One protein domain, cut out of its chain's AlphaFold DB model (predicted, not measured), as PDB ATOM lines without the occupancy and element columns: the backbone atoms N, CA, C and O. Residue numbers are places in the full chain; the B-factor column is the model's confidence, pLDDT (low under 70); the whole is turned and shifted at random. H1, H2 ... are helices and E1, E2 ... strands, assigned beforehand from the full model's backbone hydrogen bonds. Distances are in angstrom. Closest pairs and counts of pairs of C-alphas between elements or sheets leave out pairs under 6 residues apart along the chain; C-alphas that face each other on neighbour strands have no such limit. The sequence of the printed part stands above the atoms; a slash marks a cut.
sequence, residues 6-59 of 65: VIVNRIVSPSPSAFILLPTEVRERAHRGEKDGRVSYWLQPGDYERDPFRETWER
ATOM      1  N   VAL A   6     196.405 198.928 105.138       97.38
ATOM      2  CA  VAL A   6     196.068 200.342 105.313       97.38
ATOM      3  C   VAL A   6     196.961 200.910 106.404       97.38
ATOM      4  O   VAL A   6     196.867 200.511 107.565       97.38
ATOM      5  N   ILE A   7     197.846 201.825 106.025       97.38
ATOM      6  CA  ILE A   7     198.732 202.524 106.955       97.38
ATOM      7  C   ILE A   7     198.192 203.934 107.131       97.38
ATOM      8  O   ILE A   7     198.101 204.679 106.160       97.38
ATOM      9  N   VAL A   8     197.870 204.309 108.366       97.50
ATOM     10  CA  VAL A   8     197.468 205.677 108.705       97.50
ATOM     11  C   VAL A   8     198.583 206.318 109.516       97.50
ATOM     12  O   VAL A   8     198.980 205.796 110.558       97.50
ATOM     13  N   ASN A   9     199.105 207.445 109.043       95.19
ATOM     14  CA  ASN A   9     200.115 208.217 109.761       95.19
ATOM     15  C   ASN A   9     199.632 209.647 110.022       95.19
ATOM     16  O   ASN A   9     198.576 210.071 109.553       95.19
ATOM     17  N   ARG A  10     200.415 210.383 110.826       94.69
ATOM     18  CA  ARG A  10     200.118 211.773 111.210       94.69
ATOM     19  C   ARG A  10     198.714 211.927 111.820       94.69
ATOM     20  O   ARG A  10     198.076 212.949 111.638       94.69
ATOM     21  N   ILE A  11     198.252 210.933 112.585       94.94
ATOM     22  CA  ILE A  11     196.884 210.879 113.146       94.94
ATOM     23  C   ILE A  11     196.568 212.093 114.038       94.94
ATOM     24  O   ILE A  11     195.432 212.542 114.098       94.94
ATOM     25  N   VAL A  12     197.579 212.645 114.713       95.94
ATOM     26  CA  VAL A  12     197.438 213.838 115.568       95.94
ATOM     27  C   VAL A  12     197.535 215.167 114.799       95.94
ATOM     28  O   VAL A  12     197.385 216.228 115.396       95.94
ATOM     29  N   SER A  13     197.825 215.129 113.494       95.06
ATOM     30  CA  SER A  13     197.880 216.300 112.608       95.06
ATOM     31  C   SER A  13     196.470 216.703 112.158       95.06
ATOM     32  O   SER A  13     195.630 215.821 111.986       95.06
ATOM     33  N   PRO A  14     196.212 217.990 111.838       96.06
ATOM     34  CA  PRO A  14     195.002 218.400 111.114       96.06
ATOM     35  C   PRO A  14     194.833 217.711 109.750       96.06
ATOM     36  O   PRO A  14     193.736 217.674 109.203       96.06
ATOM     37  N   SER A  15     195.925 217.181 109.199       93.94
ATOM     38  CA  SER A  15     195.978 216.442 107.939       93.94
ATOM     39  C   SER A  15     196.585 215.046 108.153       93.94
ATOM     40  O   SER A  15     197.789 214.856 107.934       93.94
ATOM     41  N   PRO A  16     195.799 214.057 108.619       96.62
ATOM     42  CA  PRO A  16     196.231 212.664 108.588       96.62
ATOM     43  C   PRO A  16     196.384 212.192 107.137       96.62
ATOM     44  O   PRO A  16     195.874 212.814 106.204       96.62
ATOM     45  N   SER A  17     197.109 211.096 106.929       97.31
ATOM     46  CA  SER A  17     197.195 210.458 105.613       97.31
ATOM     47  C   SER A  17     197.037 208.955 105.733       97.31
ATOM     48  O   SER A  17     197.594 208.340 106.649       97.31
ATOM     49  N   ALA A  18     196.318 208.376 104.784       98.00
ATOM     50  CA  ALA A  18     196.180 206.950 104.590       98.00
ATOM     51  C   ALA A  18     196.941 206.492 103.342       98.00
ATOM     52  O   ALA A  18     196.978 207.173 102.315       98.00
ATOM     53  N   PHE A  19     197.538 205.308 103.442       98.44
ATOM     54  CA  PHE A  19     198.227 204.642 102.345       98.44
ATOM     55  C   PHE A  19     197.684 203.229 102.190       98.44
ATOM     56  O   PHE A  19     197.662 202.468 103.160       98.44
ATOM     57  N   ILE A  20     197.248 202.897 100.980       98.19
ATOM     58  CA  ILE A  20     196.557 201.653 100.651       98.19
ATOM     59  C   ILE A  20     197.471 200.816  99.761       98.19
ATOM     60  O   ILE A  20     197.763 201.193  98.625       98.19
ATOM     61  N   LEU A  21     197.919 199.672 100.281       98.00
ATOM     62  CA  LEU A  21     198.842 198.758  99.610       98.00
ATOM     63  C   LEU A  21     198.254 197.353  99.490       98.00
ATOM     64  O   LEU A  21     197.483 196.905 100.339       98.00
ATOM     65  N   LEU A  22     198.691 196.620  98.471       97.25
ATOM     66  CA  LEU A  22     198.484 195.179  98.373       97.25
ATOM     67  C   LEU A  22     199.542 194.418  99.188       97.25
ATOM     68  O   LEU A  22     200.679 194.878  99.327       97.25
ATOM     69  N   PRO A  23     199.235 193.197  99.660       97.12
ATOM     70  CA  PRO A  23     200.216 192.343 100.326       97.12
ATOM     71  C   PRO A  23     201.474 192.078  99.489       97.12
ATOM     72  O   PRO A  23     202.563 191.958 100.046       97.12
ATOM     73  N   THR A  24     201.345 191.982  98.162       97.12
ATOM     74  CA  THR A  24     202.483 191.832  97.240       97.12
ATOM     75  C   THR A  24     203.384 193.058  97.271       97.12
ATOM     76  O   THR A  24     204.593 192.923  97.434       97.12
ATOM     77  N   GLU A  25     202.795 194.252  97.238       97.69
ATOM     78  CA  GLU A  25     203.542 195.506  97.246       97.69
ATOM     79  C   GLU A  25     204.309 195.714  98.551       97.69
ATOM     80  O   GLU A  25     205.450 196.181  98.522       97.69
ATOM     81  N   VAL A  26     203.707 195.327  99.682       97.19
ATOM     82  CA  VAL A  26     204.366 195.331 100.994       97.19
ATOM     83  C   VAL A  26     205.558 194.378 101.001       97.19
ATOM     84  O   VAL A  26     206.636 194.764 101.442       97.19
ATOM     85  N   ARG A  27     205.402 193.147 100.495       96.12
ATOM     86  CA  ARG A  27     206.492 192.154 100.459       96.12
ATOM     87  C   ARG A  27     207.655 192.588  99.570       96.12
ATOM     88  O   ARG A  27     208.798 192.387  99.954       96.12
ATOM     89  N   GLU A  28     207.366 193.177  98.413       97.06
ATOM     90  CA  GLU A  28     208.380 193.681  97.475       97.06
ATOM     91  C   GLU A  28     209.207 194.832  98.054       97.06
ATOM     92  O   GLU A  28     210.370 195.000  97.696       97.06
ATOM     93  N   ARG A  29     208.595 195.644  98.921       97.06
ATOM     94  CA  ARG A  29     209.194 196.874  99.458       97.06
ATOM     95  C   ARG A  29     209.726 196.724 100.878       97.06
ATOM     96  O   ARG A  29     210.462 197.587 101.341       97.06
ATOM     97  N   ALA A  30     209.347 195.661 101.584       97.31
ATOM     98  CA  ALA A  30     209.819 195.415 102.935       97.31
ATOM     99  C   ALA A  30     211.343 195.253 102.942       97.31
ATOM    100  O   ALA A  30     211.909 194.380 102.282       97.31
ATOM    101  N   HIS A  31     212.004 196.079 103.742       97.00
ATOM    102  CA  HIS A  31     213.428 195.973 103.974       97.00
ATOM    103  C   HIS A  31     213.725 194.712 104.790       97.00
ATOM    104  O   HIS A  31     213.103 194.479 105.828       97.00
ATOM    105  N   ARG A  32     214.709 193.927 104.341       96.94
ATOM    106  CA  ARG A  32     215.274 192.793 105.082       96.94
ATOM    107  C   ARG A  32     216.528 193.251 105.820       96.94
ATOM    108  O   ARG A  32     217.585 193.371 105.206       96.94
ATOM    109  N   GLY A  33     216.422 193.447 107.129       96.75
ATOM    110  CA  GLY A  33     217.581 193.713 107.974       96.75
ATOM    111  C   GLY A  33     218.120 192.443 108.604       96.75
ATOM    112  O   GLY A  33     217.368 191.532 108.950       96.75
ATOM    113  N   GLU A  34     219.434 192.401 108.777       97.88
ATOM    114  CA  GLU A  34     220.122 191.311 109.451       97.88
ATOM    115  C   GLU A  34     221.093 191.881 110.484       97.88
ATOM    116  O   GLU A  34     221.907 192.750 110.171       97.88
ATOM    117  N   LYS A  35     220.980 191.418 111.730       96.88
ATOM    118  CA  LYS A  35     221.855 191.825 112.832       96.88
ATOM    119  C   LYS A  35     222.043 190.662 113.796       96.88
ATOM    120  O   LYS A  35     221.061 190.065 114.229       96.88
ATOM    121  N   ASP A  36     223.293 190.342 114.127       96.50
ATOM    122  CA  ASP A  36     223.655 189.253 115.048       96.50
ATOM    123  C   ASP A  36     222.988 187.907 114.676       96.50
ATOM    124  O   ASP A  36     222.482 187.178 115.529       96.50
ATOM    125  N   GLY A  37     222.910 187.610 113.370       96.62
ATOM    126  CA  GLY A  37     222.262 186.408 112.821       96.62
ATOM    127  C   GLY A  37     220.728 186.408 112.874       96.62
ATOM    128  O   GLY A  37     220.097 185.431 112.476       96.62
ATOM    129  N   ARG A  38     220.100 187.487 113.357       97.31
ATOM    130  CA  ARG A  38     218.642 187.652 113.385       97.31
ATOM    131  C   ARG A  38     218.181 188.452 112.180       97.31
ATOM    132  O   ARG A  38     218.708 189.530 111.909       97.31
ATOM    133  N   VAL A  39     217.158 187.939 111.502       97.69
ATOM    134  CA  VAL A  39     216.518 188.597 110.361       97.69
ATOM    135  C   VAL A  39     215.229 189.267 110.818       97.69
ATOM    136  O   VAL A  39     214.390 188.631 111.457       97.69
ATOM    137  N   SER A  40     215.050 190.533 110.458       97.19
ATOM    138  CA  SER A  40     213.796 191.263 110.619       97.19
ATOM    139  C   SER A  40     213.354 191.868 109.292       97.19
ATOM    140  O   SER A  40     214.169 192.207 108.434       97.19
ATOM    141  N   TYR A  41     212.040 191.996 109.129       96.81
ATOM    142  CA  TYR A  41     211.429 192.637 107.973       96.81
ATOM    143  C   TYR A  41     210.614 193.831 108.448       96.81
ATOM    144  O   TYR A  41     209.837 193.701 109.395       96.81
ATOM    145  N   TRP A  42     210.775 194.982 107.803       96.62
ATOM    146  CA  TRP A  42     209.952 196.155 108.081       96.62
ATOM    147  C   TRP A  42     209.723 196.973 106.821       96.62
ATOM    148  O   TRP A  42     210.560 197.024 105.925       96.62
ATOM    149  N   LEU A  43     208.578 197.641 106.771       97.12
ATOM    150  CA  LEU A  43     208.283 198.628 105.746       97.12
ATOM    151  C   LEU A  43     208.539 200.015 106.340       97.12
ATOM    152  O   LEU A  43     207.939 200.381 107.349       97.12
ATOM    153  N   GLN A  44     209.463 200.767 105.751       96.19
ATOM    154  CA  GLN A  44     209.811 202.116 106.206       96.19
ATOM    155  C   GLN A  44     208.929 203.180 105.527       96.19
ATOM    156  O   GLN A  44     208.463 202.953 104.407       96.19
ATOM    157  N   PRO A  45     208.742 204.363 106.144       95.88
ATOM    158  CA  PRO A  45     207.934 205.449 105.585       95.88
ATOM    159  C   PRO A  45     208.210 205.781 104.118       95.88
ATOM    160  O   PRO A  45     207.274 205.867 103.336       95.88
ATOM    161  N   GLY A  46     209.474 205.881 103.695       96.00
ATOM    162  CA  GLY A  46     209.816 206.213 102.301       96.00
ATOM    163  C   GLY A  46     209.347 205.192 101.250       96.00
ATOM    164  O   GLY A  46     209.293 205.505 100.056       96.00
ATOM    165  N   ASP A  47     208.985 203.982 101.673       97.25
ATOM    166  CA  ASP A  47     208.535 202.922 100.775       97.25
ATOM    167  C   ASP A  47     207.015 202.880 100.597       97.25
ATOM    168  O   ASP A  47     206.548 202.381  99.573       97.25
ATOM    169  N   TYR A  48     206.248 203.461 101.527       97.25
ATOM    170  CA  TYR A  48     204.791 203.574 101.407       97.25
ATOM    171  C   TYR A  48     204.273 205.015 101.298       97.25
ATOM    172  O   TYR A  48     203.187 205.206 100.764       97.25
ATOM    173  N   GLU A  49     205.019 206.037 101.738       97.00
ATOM    174  CA  GLU A  49     204.634 207.457 101.639       97.00
ATOM    175  C   GLU A  49     204.832 208.004 100.217       97.00
ATOM    176  O   GLU A  49     205.523 208.997  99.995       97.00
ATOM    177  N   ARG A  50     204.230 207.334  99.235       96.50
ATOM    178  CA  ARG A  50     204.324 207.660  97.811       96.50
ATOM    179  C   ARG A  50     202.934 207.899  97.243       96.50
ATOM    180  O   ARG A  50     201.981 207.233  97.639       96.50
ATOM    181  N   ASP A  51     202.841 208.809  96.281       97.38
ATOM    182  CA  ASP A  51     201.568 209.207  95.670       97.38
ATOM    183  C   ASP A  51     200.731 208.040  95.115       97.38
ATOM    184  O   ASP A  51     199.524 208.063  95.330       97.38
ATOM    185  N   PRO A  52     201.309 206.971  94.524       96.88
ATOM    186  CA  PRO A  52     200.524 205.824  94.052       96.88
ATOM    187  C   PRO A  52     199.772 205.038  95.136       96.88
ATOM    188  O   PRO A  52     198.963 204.180  94.798       96.88
ATOM    189  N   PHE A  53     200.087 205.261  96.416       98.06
ATOM    190  CA  PHE A  53     199.426 204.595  97.542       98.06
ATOM    191  C   PHE A  53     198.590 205.556  98.384       98.06
ATOM    192  O   PHE A  53     197.775 205.105  99.188       98.06
ATOM    193  N   ARG A  54     198.828 206.865  98.255       98.00
ATOM    194  CA  ARG A  54     198.241 207.903  99.100       98.00
ATOM    195  C   ARG A  54     196.766 208.081  98.759       98.00
ATOM    196  O   ARG A  54     196.437 208.428  97.632       98.00
ATOM    197  N   GLU A  55     195.901 207.892  99.753       97.50
ATOM    198  CA  GLU A  55     194.441 208.044  99.639       97.50
ATOM    199  C   GLU A  55     193.803 207.240  98.488       97.50
ATOM    200  O   GLU A  55     192.703 207.557  98.043       97.50
ATOM    201  N   THR A  56     194.473 206.181  98.019       97.12
ATOM    202  CA  THR A  56     194.056 205.337  96.886       97.12
ATOM    203  C   THR A  56     192.973 204.330  97.311       97.12
ATOM    204  O   THR A  56     193.115 203.110  97.181       97.12
ATOM    205  N   TRP A  57     191.904 204.839  97.928       96.25
ATOM    206  CA  TRP A  57     190.802 204.069  98.511       96.25
ATOM    207  C   TRP A  57     189.989 203.301  97.469       96.25
ATOM    208  O   TRP A  57     189.428 202.249  97.776       96.25
ATOM    209  N   GLU A  58     189.980 203.767  96.221       94.81
ATOM    210  CA  GLU A  58     189.326 203.113  95.090       94.81
ATOM    211  C   GLU A  58     189.817 201.676  94.865       94.81
ATOM    212  O   GLU A  58     189.080 200.863  94.312       94.81
ATOM    213  N   ARG A  59     191.018 201.327  95.353       94.81
ATOM    214  CA  ARG A  59     191.547 199.953  95.310       94.81
ATOM    215  C   ARG A  59     190.718 198.976  96.136       94.81
ATOM    216  O   ARG A  59     190.619 197.814  95.761       94.81
TER     217      ARG A  59
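Overview. This is residues 6 to 59 of the 65 residues of an uncharacterized protein of Nitrosospira sp. Nsp44 (UniProt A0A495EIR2). Two antiparallel strand hairpins make the two arms of an open V. The short helix H1 is at its corner, and the very short helix H2 lies between the arms, nearest of the named elements to the mean of the C-alphas. The tip of the E3 and E4 hairpin, residues 34 to 39, sticks out free at one end, while the residues after H2 fold back beside E2. The printed part has 54 residues, with two named helices and four named strands in the order E1, E2, H1, E3, E4, H2; its class is mixed, helices and strands, in two sheets of two strands each. The whole is loose, with a radius of gyration of the C-alphas of 13.2 A, and its outline is flat, spanning 41 by 25 by 14 A.

Along the chain. Find C-alpha 31 at (213.428, 195.973, 103.974); from there E3, residues 31 to 35, runs 12.9 A. E4, residues 38 to 42, comes back over 13.3 A to C-alpha 42 at (209.952, 196.155, 108.081). Look before E3 for H1, residues 23 to 29, 10.1 A long, and before that for E2, residues 17 to 21, 13.3 A long. E1, residues 6 to 9, begins at C-alpha 6 at (196.068, 200.342, 105.313) and is 9.9 A long. H2, residues 45 to 48, spans 5.6 A.

Arrangement. Start at the hairpin of E3 and E4, antiparallel with 154 degrees between their directions; look for N 33 and O 40, 2.9 A apart and within hydrogen-bond range, and N 31 and O 42 at 2.8 A. H1 and E4 are near each other, with 5 pairs of C-alphas within 10 A. H1 and H2 are close but not clearly touching; their closest C-alphas, those of Arg 29 and Asp 47, are 6.2 A apart. Between E2 and H2 the closest C-alphas are those of Phe 19 and Tyr 48, 6.7 A apart. E1 and E2 form the other hairpin, antiparallel at 154 degrees, with N 7 and O 19 at 2.9 A and N 19 and O 7 at 2.8 A, both within hydrogen-bond range. E2 is apart from both E3 and E4. Every O i to N i+4 pair in H1 is within hydrogen-bond range; H2 is too short for such a pair.

Size, cuts and confidence. Look to Pro 14 and Gly 37 for the two C-alphas farthest apart, 42.1 A. The printed part has no cut and no long link: E1 to E2, with 7 residues between them, is short, and the other links are tight. The mean pLDDT of the printed part is 96.8, and no printed residue is under 70.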